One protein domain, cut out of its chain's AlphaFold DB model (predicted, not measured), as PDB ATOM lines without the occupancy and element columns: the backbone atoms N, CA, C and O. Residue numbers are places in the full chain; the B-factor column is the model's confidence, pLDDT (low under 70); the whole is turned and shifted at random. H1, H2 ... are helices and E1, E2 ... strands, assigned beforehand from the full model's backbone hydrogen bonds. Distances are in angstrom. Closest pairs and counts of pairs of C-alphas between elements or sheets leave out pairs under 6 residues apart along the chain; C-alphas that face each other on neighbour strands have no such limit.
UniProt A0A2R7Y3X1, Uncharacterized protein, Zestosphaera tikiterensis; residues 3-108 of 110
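This is residues 3 to 108 of the 110 residues of an uncharacterized protein of Zestosphaera tikiterensis (UniProt A0A2R7Y3X1). A twisted sheet of five strands forms the middle layer, with one long helix packed over each face: H3 on one face and H1 on the other. The hairpin of E4 and E5 bends at residues 71 and 82, by 72 and 70 degrees, and short H2 only grazes the sheet. The printed part has 106 residues, with elements in the order E1 E2 H1 E3 H2 E4 E5 H3; the sheet's order is E2 E1 E5 E4 E3, all antiparallel, and the class is mixed, helices and strands. It is compact, with a radius of gyration of the C-alphas of 13.4 A and spans of 40 by 27 by 21 A.

E1, residues 3 to 9, is 19.8 A long and begins at C-alpha 3 (20.665, -45.859, -32.334). E2, residues 12 to 20, is 24.3 A long. E5, residues 78 to 89, is 30.0 A long and E4, residues 64 to 75, is 28.9 A long; C-alpha 75 is at (-10.350, -52.254, -22.783). E3, residues 46 to 51, is 16.4 A long. H1, residues 23 to 34, is 15.9 A long; H2, residues 52 to 55, is 5.4 A long. H3, residues 93 to 106, is 19.9 A long and ends at C-alpha 106 (2.833, -55.105, -29.953).

E2 and E3 are the edge strands. The hairpin of E1 and E2 is antiparallel at 161 degrees, with N 5 and O 17 within hydrogen-bond range at 2.9 A. E1 and E5 are antiparallel at 159 degrees, with N 6 and O 86 at 2.9 A. In the hairpin of E4 and E5, at 162 degrees, N 85 and O 68 are 2.8 A apart. E4 and E3, at 139 degrees, have N 48 and O 67 at 2.8 A. With helices on both faces, this makes three layers. H3 lies over E1 and E5 at a height over the sheet of 9.1 A and runs along the strands, only just, at 29.8 degrees to E1 on the local plane; the closest C-alphas of E1 and H3 are those of Val 8 and Leu 104, 6.5 A apart. On the opposite face, at a height over the sheet of 7.0 A, H1 lies over E5 and only just over E1, where 3 of its C-alphas fall. It runs slantwise to the strands, at 45 degrees to E5 on the local plane, and its closest C-alphas to E5 are those of Val 23 and Phe 88, 5.9 A apart. H1 and H3 are apart. H2 and H3 are close but not clearly touching, with the C-alphas of Leu 55 and Thr 102 closest at 6.2 A. In H3 every O i to N i+4 pair is within hydrogen-bond range, in H1 7 of 8; H2 is too short for such a pair.

The C-alphas of Glu 41 and Lys 60 are the two farthest apart, at 41.2 A. The printed part has no cut. The link from H1 to E3, 11 residues, is long. The mean pLDDT of the printed part is 93.8, and residues 107 to 108 are under 70.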
ATOM      1  N   SER A   3      21.892 -45.207 -32.784       98.06
ATOM      2  CA  SER A   3      20.665 -45.859 -32.334       98.06
ATOM      3  C   SER A   3      19.550 -45.582 -33.333       98.06
ATOM      4  O   SER A   3      19.520 -44.526 -33.962       98.06
ATOM      5  N   ILE A   4      18.649 -46.535 -33.492       98.25
ATOM      6  CA  ILE A   4      17.442 -46.411 -34.295       98.25
ATOM      7  C   ILE A   4      16.287 -46.119 -33.345       98.25
ATOM      8  O   ILE A   4      16.176 -46.740 -32.286       98.25
ATOM      9  N   VAL A   5      15.445 -45.167 -33.736       98.38
ATOM     10  CA  VAL A   5      14.192 -44.826 -33.068       98.38
ATOM     11  C   VAL A   5      13.056 -45.088 -34.048       98.38
ATOM     12  O   VAL A   5      13.026 -44.496 -35.127       98.38
ATOM     13  N   VAL A   6      12.131 -45.974 -33.685       97.88
ATOM     14  CA  VAL A   6      10.948 -46.309 -34.492       97.88
ATOM     15  C   VAL A   6       9.701 -45.900 -33.727       97.88
ATOM     16  O   VAL A   6       9.500 -46.368 -32.611       97.88
ATOM     17  N   ASN A   7       8.851 -45.063 -34.324       97.31
ATOM     18  CA  ASN A   7       7.507 -44.799 -33.807       97.31
ATOM     19  C   ASN A   7       6.515 -45.738 -34.501       97.31
ATOM     20  O   ASN A   7       6.443 -45.775 -35.734       97.31
ATOM     21  N   VAL A   8       5.743 -46.473 -33.706       95.75
ATOM     22  CA  VAL A   8       4.630 -47.298 -34.162       95.75
ATOM     23  C   VAL A   8       3.336 -46.795 -33.537       95.75
ATOM     24  O   VAL A   8       3.229 -46.670 -32.322       95.75
ATOM     25  N   LYS A   9       2.318 -46.591 -34.373       93.94
ATOM     26  CA  LYS A   9       0.969 -46.209 -33.956       93.94
ATOM     27  C   LYS A   9      -0.060 -47.127 -34.595       93.94
ATOM     28  O   LYS A   9      -0.128 -47.199 -35.826       93.94
ATOM     29  N   LYS A  10      -0.874 -47.798 -33.779       89.88
ATOM     30  CA  LYS A  10      -1.985 -48.669 -34.212       89.88
ATOM     31  C   LYS A  10      -1.570 -49.652 -35.317       89.88
ATOM     32  O   LYS A  10      -2.156 -49.671 -36.403       89.88
ATOM     33  N   GLY A  11      -0.488 -50.393 -35.084       88.06
ATOM     34  CA  GLY A  11       0.043 -51.393 -36.012       88.06
ATOM     35  C   GLY A  11       0.769 -50.840 -37.231       88.06
ATOM     36  O   GLY A  11       0.980 -51.574 -38.199       88.06
ATOM     37  N   ARG A  12       1.128 -49.550 -37.248       91.50
ATOM     38  CA  ARG A  12       1.792 -48.910 -38.393       91.50
ATOM     39  C   ARG A  12       3.025 -48.140 -37.960       91.50
ATOM     40  O   ARG A  12       2.959 -47.332 -37.040       91.50
ATOM     41  N   LYS A  13       4.130 -48.323 -38.685       95.44
ATOM     42  CA  LYS A  13       5.328 -47.494 -38.528       95.44
ATOM     43  C   LYS A  13       5.026 -46.069 -38.997       95.44
ATOM     44  O   LYS A  13       4.744 -45.855 -40.175       95.44
ATOM     45  N   VAL A  14       5.065 -45.119 -38.069       96.19
ATOM     46  CA  VAL A  14       4.849 -43.687 -38.317       96.19
ATOM     47  C   VAL A  14       6.151 -43.022 -38.742       96.19
ATOM     48  O   VAL A  14       6.159 -42.226 -39.680       96.19
ATOM     49  N   SER A  15       7.255 -43.363 -38.079       96.50
ATOM     50  CA  SER A  15       8.576 -42.831 -38.399       96.50
ATOM     51  C   SER A  15       9.694 -43.801 -38.031       96.50
ATOM     52  O   SER A  15       9.523 -44.719 -37.228       96.50
ATOM     53  N   GLU A  16      10.845 -43.573 -38.656       96.88
ATOM     54  CA  GLU A  16      12.111 -44.239 -38.387       96.88
ATOM     55  C   GLU A  16      13.217 -43.197 -38.506       96.88
ATOM     56  O   GLU A  16      13.345 -42.526 -39.533       96.88
ATOM     57  N   GLU A  17      14.010 -43.051 -37.454       97.25
ATOM     58  CA  GLU A  17      15.076 -42.063 -37.378       97.25
ATOM     59  C   GLU A  17      16.349 -42.694 -36.815       97.25
ATOM     60  O   GLU A  17      16.308 -43.553 -35.934       97.25
ATOM     61  N   VAL A  18      17.501 -42.234 -37.306       97.31
ATOM     62  CA  VAL A  18      18.812 -42.631 -36.784       97.31
ATOM     63  C   VAL A  18      19.360 -41.502 -35.923       97.31
ATOM     64  O   VAL A  18      19.561 -40.386 -36.401       97.31
ATOM     65  N   TYR A  19      19.638 -41.817 -34.665       97.62
ATOM     66  CA  TYR A  19      20.209 -40.916 -33.675       97.62
ATOM     67  C   TYR A  19      21.690 -41.235 -33.464       97.62
ATOM     68  O   TYR A  19      22.094 -42.401 -33.407       97.62
ATOM     69  N   GLU A  20      22.509 -40.195 -33.318       96.69
ATOM     70  CA  GLU A  20      23.876 -40.340 -32.818       96.69
ATOM     71  C   GLU A  20      23.828 -40.463 -31.293       96.69
ATOM     72  O   GLU A  20      23.283 -39.594 -30.624       96.69
ATOM     73  N   GLY A  21      24.394 -41.535 -30.741       95.88
ATOM     74  CA  GLY A  21      24.413 -41.770 -29.298       95.88
ATOM     75  C   GLY A  21      24.195 -43.230 -28.923       95.88
ATOM     76  O   GLY A  21      23.764 -44.059 -29.735       95.88
ATOM     77  N   ALA A  22      24.523 -43.553 -27.674       96.25
ATOM     78  CA  ALA A  22      24.224 -44.864 -27.112       96.25
ATOM     79  C   ALA A  22      22.727 -44.977 -26.776       96.25
ATOM     80  O   ALA A  22      22.084 -43.992 -26.414       96.25
ATOM     81  N   VAL A  23      22.170 -46.189 -26.847       97.44
ATOM     82  CA  VAL A  23      20.728 -46.445 -26.647       97.44
ATOM     83  C   VAL A  23      20.210 -45.847 -25.337       97.44
ATOM     84  O   VAL A  23      19.155 -45.230 -25.313       97.44
ATOM     85  N   ASN A  24      20.966 -45.963 -24.245       95.62
ATOM     86  CA  ASN A  24      20.588 -45.436 -22.931       95.62
ATOM     87  C   ASN A  24      20.525 -43.899 -22.866       95.62
ATOM     88  O   ASN A  24      19.813 -43.358 -22.021       95.62
ATOM     89  N   GLU A  25      21.296 -43.203 -23.699       97.44
ATOM     90  CA  GLU A  25      21.257 -41.743 -23.821       97.44
ATOM     91  C   GLU A  25      20.050 -41.347 -24.672       97.44
ATOM     92  O   GLU A  25      19.205 -40.577 -24.217       97.44
ATOM     93  N   VAL A  26      19.902 -41.986 -25.836       98.38
ATOM     94  CA  VAL A  26      18.799 -41.738 -26.774       98.38
ATOM     95  C   VAL A  26      17.439 -42.026 -26.134       98.38
ATOM     96  O   VAL A  26      16.516 -41.241 -26.302       98.38
ATOM     97  N   VAL A  27      17.303 -43.079 -25.322       98.31
ATOM     98  CA  VAL A  27      16.065 -43.360 -24.568       98.31
ATOM     99  C   VAL A  27      15.668 -42.181 -23.679       98.31
ATOM    100  O   VAL A  27      14.502 -41.797 -23.665       98.31
ATOM    101  N   LYS A  28      16.615 -41.565 -22.961       98.31
ATOM    102  CA  LYS A  28      16.317 -40.404 -22.105       98.31
ATOM    103  C   LYS A  28      15.877 -39.204 -22.937       98.31
ATOM    104  O   LYS A  28      14.926 -38.526 -22.561       98.31
ATOM    105  N   GLU A  29      16.543 -38.959 -24.063       97.81
ATOM    106  CA  GLU A  29      16.168 -37.887 -24.989       97.81
ATOM    107  C   GLU A  29      14.770 -38.100 -25.575       97.81
ATOM    108  O   GLU A  29      13.972 -37.164 -25.615       97.81
ATOM    109  N   VAL A  30      14.445 -39.329 -25.983       98.00
ATOM    110  CA  VAL A  30      13.117 -39.692 -26.488       98.00
ATOM    111  C   VAL A  30      12.060 -39.501 -25.402       98.00
ATOM    112  O   VAL A  30      11.043 -38.870 -25.671       98.00
ATOM    113  N   ILE A  31      12.310 -39.940 -24.163       97.88
ATOM    114  CA  ILE A  31      11.382 -39.722 -23.041       97.88
ATOM    115  C   ILE A  31      11.123 -38.224 -22.835       97.88
ATOM    116  O   ILE A  31       9.970 -37.816 -22.730       97.88
ATOM    117  N   LEU A  32      12.160 -37.381 -22.845       98.00
ATOM    118  CA  LEU A  32      11.991 -35.928 -22.712       98.00
ATOM    119  C   LEU A  32      11.131 -35.320 -23.833       98.00
ATOM    120  O   LEU A  32      10.424 -34.346 -23.586       98.00
ATOM    121  N   LYS A  33      11.163 -35.891 -25.045       96.38
ATOM    122  CA  LYS A  33      10.295 -35.487 -26.168       96.38
ATOM    123  C   LYS A  33       8.869 -36.030 -26.052       96.38
ATOM    124  O   LYS A  33       7.949 -35.396 -26.559       96.38
ATOM    125  N   VAL A  34       8.692 -37.182 -25.408       96.56
ATOM    126  CA  VAL A  34       7.389 -37.826 -25.182       96.56
ATOM    127  C   VAL A  34       6.611 -37.149 -24.054       96.56
ATOM    128  O   VAL A  34       5.400 -36.995 -24.170       96.56
ATOM    129  N   LEU A  35       7.281 -36.699 -22.988       97.12
ATOM    130  CA  LEU A  35       6.628 -36.115 -21.807       97.12
ATOM    131  C   LEU A  35       5.616 -34.987 -22.113       97.12
ATOM    132  O   LEU A  35       4.563 -34.991 -21.485       97.12
ATOM    133  N   PRO A  36       5.858 -34.047 -23.051       97.06
ATOM    134  CA  PRO A  36       4.872 -33.022 -23.408       97.06
ATOM    135  C   PRO A  36       3.669 -33.539 -24.211       97.06
ATOM    136  O   PRO A  36       2.675 -32.828 -24.324       97.06
ATOM    137  N   LEU A  37       3.784 -34.719 -24.831       94.38
ATOM    138  CA  LEU A  37       2.729 -35.352 -25.632       94.38
ATOM    139  C   LEU A  37       1.871 -36.305 -24.797       94.38
ATOM    140  O   LEU A  37       0.701 -36.515 -25.109       94.38
ATOM    141  N   TRP A  38       2.468 -36.898 -23.763       96.75
ATOM    142  CA  TRP A  38       1.794 -37.801 -22.844       96.75
ATOM    143  C   TRP A  38       0.708 -37.067 -22.048       96.75
ATOM    144  O   TRP A  38       0.927 -35.963 -21.548       96.75
ATOM    145  N   ARG A  39      -0.460 -37.707 -21.925       95.25
ATOM    146  CA  ARG A  39      -1.609 -37.236 -21.146       95.25
ATOM    147  C   ARG A  39      -1.815 -38.161 -19.941       95.25
ATOM    148  O   ARG A  39      -2.476 -39.187 -20.090       95.25
ATOM    149  N   PRO A  40      -1.265 -37.824 -18.758       95.25
ATOM    150  CA  PRO A  40      -1.351 -38.679 -17.574       95.25
ATOM    151  C   PRO A  40      -2.781 -38.945 -17.095       95.25
ATOM    152  O   PRO A  40      -3.007 -39.873 -16.328       95.25
ATOM    153  N   GLU A  41      -3.743 -38.111 -17.497       94.12
ATOM    154  CA  GLU A  41      -5.160 -38.318 -17.211       94.12
ATOM    155  C   GLU A  41      -5.813 -39.437 -18.041       94.12
ATOM    156  O   GLU A  41      -6.837 -39.969 -17.615       94.12
ATOM    157  N   ASP A  42      -5.233 -39.785 -19.196       91.31
ATOM    158  CA  ASP A  42      -5.822 -40.715 -20.168       91.31
ATOM    159  C   ASP A  42      -5.033 -42.028 -20.290       91.31
ATOM    160  O   ASP A  42      -5.624 -43.067 -20.579       91.31
ATOM    161  N   SER A  43      -3.708 -41.991 -20.103       93.31
ATOM    162  CA  SER A  43      -2.830 -43.135 -20.355       93.31
ATOM    163  C   SER A  43      -1.689 -43.265 -19.353       93.31
ATOM    164  O   SER A  43      -1.203 -42.286 -18.779       93.31
ATOM    165  N   ASP A  44      -1.193 -44.493 -19.214       93.06
ATOM    166  CA  ASP A  44       0.063 -44.770 -18.523       93.06
ATOM    167  C   ASP A  44       1.268 -44.420 -19.416       93.06
ATOM    168  O   ASP A  44       1.217 -44.549 -20.641       93.06
ATOM    169  N   LEU A  45       2.379 -44.016 -18.789       95.62
ATOM    170  CA  LEU A  45       3.695 -43.948 -19.428       95.62
ATOM    171  C   LEU A  45       4.538 -45.128 -18.952       95.62
ATOM    172  O   LEU A  45       4.995 -45.156 -17.807       95.62
ATOM    173  N   ILE A  46       4.768 -46.087 -19.842       94.81
ATOM    174  CA  ILE A  46       5.469 -47.336 -19.545       94.81
ATOM    175  C   ILE A  46       6.757 -47.386 -20.361       94.81
ATOM    176  O   ILE A  46       6.762 -47.148 -21.568       94.81
ATOM    177  N   VAL A  47       7.867 -47.703 -19.696       96.62
ATOM    178  CA  VAL A  47       9.158 -47.942 -20.350       96.62
ATOM    179  C   VAL A  47       9.580 -49.372 -20.068       96.62
ATOM    180  O   VAL A  47       9.999 -49.698 -18.956       96.62
ATOM    181  N   THR A  48       9.503 -50.213 -21.091       95.62
ATOM    182  CA  THR A  48       9.847 -51.632 -21.004       95.62
ATOM    183  C   THR A  48      11.193 -51.880 -21.664       95.62
ATOM    184  O   THR A  48      11.517 -51.313 -22.709       95.62
ATOM    185  N   LYS A  49      12.012 -52.724 -21.039       97.00
ATOM    186  CA  LYS A  49      13.325 -53.125 -21.545       97.00
ATOM    187  C   LYS A  49      13.274 -54.604 -21.908       97.00
ATOM    188  O   LYS A  49      13.163 -55.432 -21.011       97.00
ATOM    189  N   HIS A  50      13.421 -54.907 -23.190       95.81
ATOM    190  CA  HIS A  50      13.442 -56.267 -23.719       95.81
ATOM    191  C   HIS A  50      14.852 -56.667 -24.115       95.81
ATOM    192  O   HIS A  50      15.570 -55.880 -24.740       95.81
ATOM    193  N   HIS A  51      15.257 -57.891 -23.791       96.75
ATOM    194  CA  HIS A  51      16.403 -58.487 -24.461       96.75
ATOM    195  C   HIS A  51      16.029 -58.818 -25.912       96.75
ATOM    196  O   HIS A  51      14.910 -59.250 -26.180       96.75
ATOM    197  N   ILE A  52      16.944 -58.642 -26.869       96.06
ATOM    198  CA  ILE A  52      16.625 -58.846 -28.294       96.06
ATOM    199  C   ILE A  52      16.046 -60.240 -28.593       96.06
ATOM    200  O   ILE A  52      15.140 -60.370 -29.412       96.06
ATOM    201  N   THR A  53      16.489 -61.274 -27.876       95.81
ATOM    202  CA  THR A  53      15.985 -62.647 -28.051       95.81
ATOM    203  C   THR A  53      14.522 -62.830 -27.647       95.81
ATOM    204  O   THR A  53      13.922 -63.825 -28.042       95.81
ATOM    205  N   GLU A  54      13.952 -61.919 -26.851       93.69
ATOM    206  CA  GLU A  54      12.521 -61.913 -26.509       93.69
ATOM    207  C   GLU A  54      11.667 -61.435 -27.691       93.69
ATOM    208  O   GLU A  54      10.528 -61.867 -27.834       93.69
ATOM    209  N   LEU A  55      12.220 -60.565 -28.546       92.69
ATOM    210  CA  LEU A  55      11.506 -59.978 -29.684       92.69
ATOM    211  C   LEU A  55      11.737 -60.743 -30.984       92.69
ATOM    212  O   LEU A  55      10.825 -60.905 -31.794       92.69
ATOM    213  N   VAL A  56      12.974 -61.178 -31.199       92.38
ATOM    214  CA  VAL A  56      13.425 -61.857 -32.407       92.38
ATOM    215  C   VAL A  56      14.205 -63.082 -31.945       92.38
ATOM    216  O   VAL A  56      15.372 -62.996 -31.565       92.38
ATOM    217  N   GLY A  57      13.535 -64.231 -31.873       88.38
ATOM    218  CA  GLY A  57      14.160 -65.465 -31.396       88.38
ATOM    219  C   GLY A  57      15.395 -65.856 -32.222       88.38
ATOM    220  O   GLY A  57      15.468 -65.588 -33.418       88.38
ATOM    221  N   ASN A  58      16.354 -66.548 -31.595       86.50
ATOM    222  CA  ASN A  58      17.559 -67.097 -32.245       86.50
ATOM    223  C   ASN A  58      18.464 -66.073 -32.969       86.50
ATOM    224  O   ASN A  58      19.028 -66.379 -34.022       86.50
ATOM    225  N   VAL A  59      18.658 -64.888 -32.395       94.12
ATOM    226  CA  VAL A  59      19.685 -63.929 -32.843       94.12
ATOM    227  C   VAL A  59      21.039 -64.193 -32.175       94.12
ATOM    228  O   VAL A  59      21.102 -64.794 -31.102       94.12
ATOM    229  N   LYS A  60      22.139 -63.770 -32.814       92.31
ATOM    230  CA  LYS A  60      23.499 -63.874 -32.237       92.31
ATOM    231  C   LYS A  60      23.918 -62.600 -31.511       92.31
ATOM    232  O   LYS A  60      24.865 -62.615 -30.732       92.31
ATOM    233  N   GLU A  61      23.259 -61.504 -31.842       94.06
ATOM    234  CA  GLU A  61      23.442 -60.193 -31.267       94.06
ATOM    235  C   GLU A  61      22.940 -60.166 -29.818       94.06
ATOM    236  O   GLU A  61      21.943 -60.798 -29.478       94.06
ATOM    237  N   ASP A  62      23.633 -59.403 -28.976       95.25
ATOM    238  CA  ASP A  62      23.322 -59.234 -27.557       95.25
ATOM    239  C   ASP A  62      23.152 -57.740 -27.271       95.25
ATOM    240  O   ASP A  62      24.115 -56.969 -27.232       95.25
ATOM    241  N   PHE A  63      21.895 -57.314 -27.174       96.69
ATOM    242  CA  PHE A  63      21.518 -55.952 -26.821       96.69
ATOM    243  C   PHE A  63      20.070 -55.900 -26.331       96.69
ATOM    244  O   PHE A  63      19.320 -56.876 -26.389       96.69
ATOM    245  N   HIS A  64      19.672 -54.715 -25.869       97.19
ATOM    246  CA  HIS A  64      18.312 -54.458 -25.422       97.19
ATOM    247  C   HIS A  64      17.580 -53.502 -26.357       97.19
ATOM    248  O   HIS A  64      18.167 -52.539 -26.860       97.19
ATOM    249  N   VAL A  65      16.288 -53.756 -26.522       97.69
ATOM    250  CA  VAL A  65      15.326 -52.856 -27.153       97.69
ATOM    251  C   VAL A  65      14.496 -52.225 -26.044       97.69
ATOM    252  O   VAL A  65      13.965 -52.923 -25.181       97.69
ATOM    253  N   TYR A  66      14.409 -50.902 -26.045       98.12
ATOM    254  CA  TYR A  66      13.548 -50.166 -25.126       98.12
ATOM    255  C   TYR A  66      12.266 -49.793 -25.850       98.12
ATOM    256  O   TYR A  66      12.345 -49.204 -26.923       98.12
ATOM    257  N   VAL A  67      11.117 -50.110 -25.267       96.94
ATOM    258  CA  VAL A  67       9.793 -49.748 -25.781       96.94
ATOM    259  C   VAL A  67       9.173 -48.740 -24.820       96.94
ATOM    260  O   VAL A  67       9.094 -48.990 -23.620       96.94
ATOM    261  N   ILE A  68       8.794 -47.580 -25.345       97.19
ATOM    262  CA  ILE A  68       8.190 -46.469 -24.609       97.19
ATOM    263  C   ILE A  68       6.744 -46.353 -25.077       97.19
ATOM    264  O   ILE A  68       6.495 -45.891 -26.188       97.19
ATOM    265  N   SER A  69       5.809 -46.769 -24.234       95.31
ATOM    266  CA  SER A  69       4.368 -46.668 -24.457       95.31
ATOM    267  C   SER A  69       3.836 -45.455 -23.710       95.31
ATOM    268  O   SER A  69       4.090 -45.306 -22.516       95.31
ATOM    269  N   PHE A  70       3.178 -44.543 -24.424       95.00
ATOM    270  CA  PHE A  70       2.711 -43.265 -23.862       95.00
ATOM    271  C   PHE A  70       1.302 -42.872 -24.313       95.00
ATOM    272  O   PHE A  70       0.742 -41.889 -23.827       95.00
ATOM    273  N   SER A  71       0.714 -43.635 -25.231       93.69
ATOM    274  CA  SER A  71      -0.696 -43.548 -25.593       93.69
ATOM    275  C   SER A  71      -1.259 -44.950 -25.501       93.69
ATOM    276  O   SER A  71      -0.897 -45.820 -26.293       93.69
ATOM    277  N   SER A  72      -2.127 -45.172 -24.527       91.06
ATOM    278  CA  SER A  72      -2.735 -46.467 -24.268       91.06
ATOM    279  C   SER A  72      -4.167 -46.294 -23.787       91.06
ATOM    280  O   SER A  72      -4.589 -45.202 -23.405       91.06
ATOM    281  N   THR A  73      -4.956 -47.357 -23.868       89.12
ATOM    282  CA  THR A  73      -6.336 -47.367 -23.388       89.12
ATOM    283  C   THR A  73      -6.645 -48.716 -22.770       89.12
ATOM    284  O   THR A  73      -6.260 -49.753 -23.301       89.12
ATOM    285  N   TRP A  74      -7.363 -48.694 -21.654       85.38
ATOM    286  CA  TRP A  74      -7.880 -49.900 -21.025       85.38
ATOM    287  C   TRP A  74      -9.160 -50.354 -21.729       85.38
ATOM    288  O   TRP A  74     -10.133 -49.598 -21.812       85.38
ATOM    289  N   VAL A  75      -9.171 -51.591 -22.219       86.19
ATOM    290  CA  VAL A  75     -10.350 -52.254 -22.783       86.19
ATOM    291  C   VAL A  75     -10.626 -53.503 -21.954       86.19
ATOM    292  O   VAL A  75      -9.973 -54.531 -22.093       86.19
ATOM    293  N   GLY A  76     -11.589 -53.396 -21.034       87.56
ATOM    294  CA  GLY A  76     -11.791 -54.425 -20.013       87.56
ATOM    295  C   GLY A  76     -10.604 -54.467 -19.049       87.56
ATOM    296  O   GLY A  76     -10.299 -53.452 -18.425       87.56
ATOM    297  N   ASP A  77      -9.950 -55.623 -18.959       86.12
ATOM    298  CA  ASP A  77      -8.768 -55.846 -18.116       86.12
ATOM    299  C   ASP A  77      -7.447 -55.764 -18.910       86.12
ATOM    300  O   ASP A  77      -6.376 -56.040 -18.368       86.12
ATOM    301  N   GLU A  78      -7.510 -55.392 -20.192       84.31
ATOM    302  CA  GLU A  78      -6.357 -55.355 -21.091       84.31
ATOM    303  C   GLU A  78      -5.938 -53.920 -21.413       84.31
ATOM    304  O   GLU A  78      -6.771 -53.039 -21.649       84.31
ATOM    305  N   LEU A  79      -4.624 -53.683 -21.419       83.94
ATOM    306  CA  LEU A  79      -4.034 -52.413 -21.818       83.94
ATOM    307  C   LEU A  79      -3.656 -52.483 -23.297       83.94
ATOM    308  O   LEU A  79      -2.732 -53.201 -23.670       83.94
ATOM    309  N   ILE A  80      -4.331 -51.691 -24.122       87.12
ATOM    310  CA  ILE A  80      -4.018 -51.575 -25.544       87.12
ATOM    311  C   ILE A  80      -3.050 -50.411 -25.739       87.12
ATOM    312  O   ILE A  80      -3.399 -49.255 -25.491       87.12
ATOM    313  N   GLU A  81      -1.835 -50.705 -26.199       88.69
ATOM    314  CA  GLU A  81      -0.817 -49.703 -26.523       88.69
ATOM    315  C   GLU A  81      -1.062 -49.128 -27.928       88.69
ATOM    316  O   GLU A  81      -0.715 -49.725 -28.948       88.69
ATOM    317  N   GLU A  82      -1.680 -47.949 -28.002       91.31
ATOM    318  CA  GLU A  82      -2.026 -47.318 -29.278       91.31
ATOM    319  C   GLU A  82      -0.822 -46.683 -29.980       91.31
ATOM    320  O   GLU A  82      -0.795 -46.630 -31.214       91.31
ATOM    321  N   GLU A  83       0.139 -46.157 -29.218       94.75
ATOM    322  CA  GLU A  83       1.368 -45.556 -29.739       94.75
ATOM    323  C   GLU A  83       2.564 -45.897 -28.851       94.75
ATOM    324  O   GLU A  83       2.573 -45.618 -27.646       94.75
ATOM    325  N   ILE A  84       3.586 -46.474 -29.484       95.69
ATOM    326  CA  ILE A  84       4.844 -46.865 -28.859       95.69
ATOM    327  C   ILE A  84       6.030 -46.304 -29.642       95.69
ATOM    328  O   ILE A  84       5.996 -46.168 -30.868       95.69
ATOM    329  N   ILE A  85       7.124 -46.027 -28.940       97.56
ATOM    330  CA  ILE A  85       8.416 -45.705 -29.543       97.56
ATOM    331  C   ILE A  85       9.444 -46.732 -29.092       97.56
ATOM    332  O   ILE A  85       9.677 -46.901 -27.897       97.56
ATOM    333  N   ALA A  86      10.092 -47.389 -30.047       97.75
ATOM    334  CA  ALA A  86      11.178 -48.316 -29.782       97.75
ATOM    335  C   ALA A  86      12.541 -47.668 -30.029       97.75
ATOM    336  O   ALA A  86      12.729 -46.978 -31.030       97.75
ATOM    337  N   VAL A  87      13.503 -47.933 -29.146       98.62
ATOM    338  CA  VAL A  87      14.896 -47.485 -29.265       98.62
ATOM    339  C   VAL A  87      15.834 -48.680 -29.138       98.62
ATOM    340  O   VAL A  87      15.787 -49.420 -28.153       98.62
ATOM    341  N   PHE A  88      16.704 -48.869 -30.127       98.19
ATOM    342  CA  PHE A  88      17.636 -49.998 -30.200       98.19
ATOM    343  C   PHE A  88      18.895 -49.616 -30.995       98.19
ATOM    344  O   PHE A  88      18.886 -48.598 -31.687       98.19
ATOM    345  N   PRO A  89      20.025 -50.339 -30.882       98.00
ATOM    346  CA  PRO A  89      21.234 -49.973 -31.616       98.00
ATOM    347  C   PRO A  89      21.029 -50.125 -33.125       98.00
ATOM    348  O   PRO A  89      20.197 -50.906 -33.580       98.00
ATOM    349  N   GLN A  90      21.822 -49.408 -33.922       97.12
ATOM    350  CA  GLN A  90      21.834 -49.637 -35.362       97.12
ATOM    351  C   GLN A  90      22.325 -51.061 -35.669       97.12
ATOM    352  O   GLN A  90      23.442 -51.433 -35.307       97.12
ATOM    353  N   VAL A  91      21.489 -51.832 -36.362       96.00
ATOM    354  CA  VAL A  91      21.719 -53.240 -36.717       96.00
ATOM    355  C   VAL A  91      21.610 -53.451 -38.231       96.00
ATOM    356  O   VAL A  91      21.432 -52.498 -38.994       96.00
ATOM    357  N   SER A  92      21.759 -54.698 -38.687       96.44
ATOM    358  CA  SER A  92      21.500 -55.056 -40.083       96.44
ATOM    359  C   SER A  92      20.044 -54.768 -40.461       96.44
ATOM    360  O   SER A  92      19.147 -54.793 -39.616       96.44
ATOM    361  N   LYS A  93      19.793 -54.519 -41.751       95.69
ATOM    362  CA  LYS A  93      18.436 -54.238 -42.244       95.69
ATOM    363  C   LYS A  93      17.492 -55.414 -42.006       95.69
ATOM    364  O   LYS A  93      16.307 -55.212 -41.750       95.69
ATOM    365  N   GLU A  94      18.016 -56.632 -42.087       96.06
ATOM    366  CA  GLU A  94      17.274 -57.864 -41.856       96.06
ATOM    367  C   GLU A  94      16.800 -57.952 -40.403       96.06
ATOM    368  O   GLU A  94      15.614 -58.173 -40.167       96.06
ATOM    369  N   LEU A  95      17.697 -57.721 -39.437       96.38
ATOM    370  CA  LEU A  95      17.349 -57.759 -38.017       96.38
ATOM    371  C   LEU A  95      16.428 -56.595 -37.639       96.38
ATOM    372  O   LEU A  95      15.447 -56.797 -36.932       96.38
ATOM    373  N   GLN A  96      16.687 -55.396 -38.165       96.81
ATOM    374  CA  GLN A  96      15.799 -54.248 -37.992       96.81
ATOM    375  C   GLN A  96      14.375 -54.565 -38.471       96.81
ATOM    376  O   GLN A  96      13.419 -54.320 -37.743       96.81
ATOM    377  N   SER A  97      14.230 -55.163 -39.657       95.62
ATOM    378  CA  SER A  97      12.916 -55.531 -40.201       95.62
ATOM    379  C   SER A  97      12.186 -56.545 -39.314       95.62
ATOM    380  O   SER A  97      10.970 -56.462 -39.171       95.62
ATOM    381  N   GLN A  98      12.913 -57.485 -38.702       95.94
ATOM    382  CA  GLN A  98      12.336 -58.457 -37.766       95.94
ATOM    383  C   GLN A  98      11.876 -57.788 -36.466       95.94
ATOM    384  O   GLN A  98      10.763 -58.041 -36.016       95.94
ATOM    385  N   ILE A  99      12.689 -56.885 -35.904       96.19
ATOM    386  CA  ILE A  99      12.318 -56.090 -34.723       96.19
ATOM    387  C   ILE A  99      11.054 -55.280 -35.017       96.19
ATOM    388  O   ILE A  99      10.099 -55.329 -34.248       96.19
ATOM    389  N   GLU A 100      11.021 -54.565 -36.143       95.12
ATOM    390  CA  GLU A 100       9.867 -53.760 -36.543       95.12
ATOM    391  C   GLU A 100       8.603 -54.607 -36.686       95.12
ATOM    392  O   GLU A 100       7.567 -54.217 -36.161       95.12
ATOM    393  N   GLN A 101       8.675 -55.779 -37.323       93.62
ATOM    394  CA  GLN A 101       7.525 -56.684 -37.439       93.62
ATOM    395  C   GLN A 101       6.960 -57.086 -36.072       93.62
ATOM    396  O   GLN A 101       5.743 -57.047 -35.890       93.62
ATOM    397  N   THR A 102       7.824 -57.403 -35.103       92.88
ATOM    398  CA  THR A 102       7.395 -57.694 -33.730       92.88
ATOM    399  C   THR A 102       6.757 -56.466 -33.070       92.88
ATOM    400  O   THR A 102       5.697 -56.581 -32.463       92.88
ATOM    401  N   LEU A 103       7.335 -55.271 -33.232       92.00
ATOM    402  CA  LEU A 103       6.791 -54.026 -32.665       92.00
ATOM    403  C   LEU A 103       5.430 -53.633 -33.260       92.00
ATOM    404  O   LEU A 103       4.575 -53.104 -32.552       92.00
ATOM    405  N   LEU A 104       5.197 -53.896 -34.549       90.25
ATOM    406  CA  LEU A 104       3.879 -53.680 -35.150       90.25
ATOM    407  C   LEU A 104       2.822 -54.557 -34.469       90.25
ATOM    408  O   LEU A 104       1.731 -54.067 -34.189       90.25
ATOM    409  N   ALA A 105       3.167 -55.810 -34.150       83.38
ATOM    410  CA  ALA A 105       2.286 -56.727 -33.432       83.38
ATOM    411  C   ALA A 105       2.036 -56.306 -31.972       83.38
ATOM    412  O   ALA A 105       0.924 -56.494 -31.491       83.38
ATOM    413  N   TYR A 106       3.014 -55.681 -31.299       71.88
ATOM    414  CA  TYR A 106       2.833 -55.105 -29.953       71.88
ATOM    415  C   TYR A 106       1.665 -54.112 -29.902       71.88
ATOM    416  O   TYR A 106       0.825 -54.180 -29.018       71.88
ATOM    417  N   SER A 107       1.571 -53.222 -30.892       66.56
ATOM    418  CA  SER A 107       0.499 -52.210 -30.976       66.56
ATOM    419  C   SER A 107      -0.816 -52.716 -31.600       66.56
ATOM    420  O   SER A 107      -1.668 -51.913 -31.993       66.56
ATOM    421  N   LEU A 108      -0.940 -54.035 -31.787       61.94
ATOM    422  CA  LEU A 108      -2.087 -54.717 -32.398       61.94
ATOM    423  C   LEU A 108      -2.688 -55.802 -31.496       61.94
ATOM    424  O   LEU A 108      -3.562 -56.521 -31.973       61.94
TER     425      LEU A 108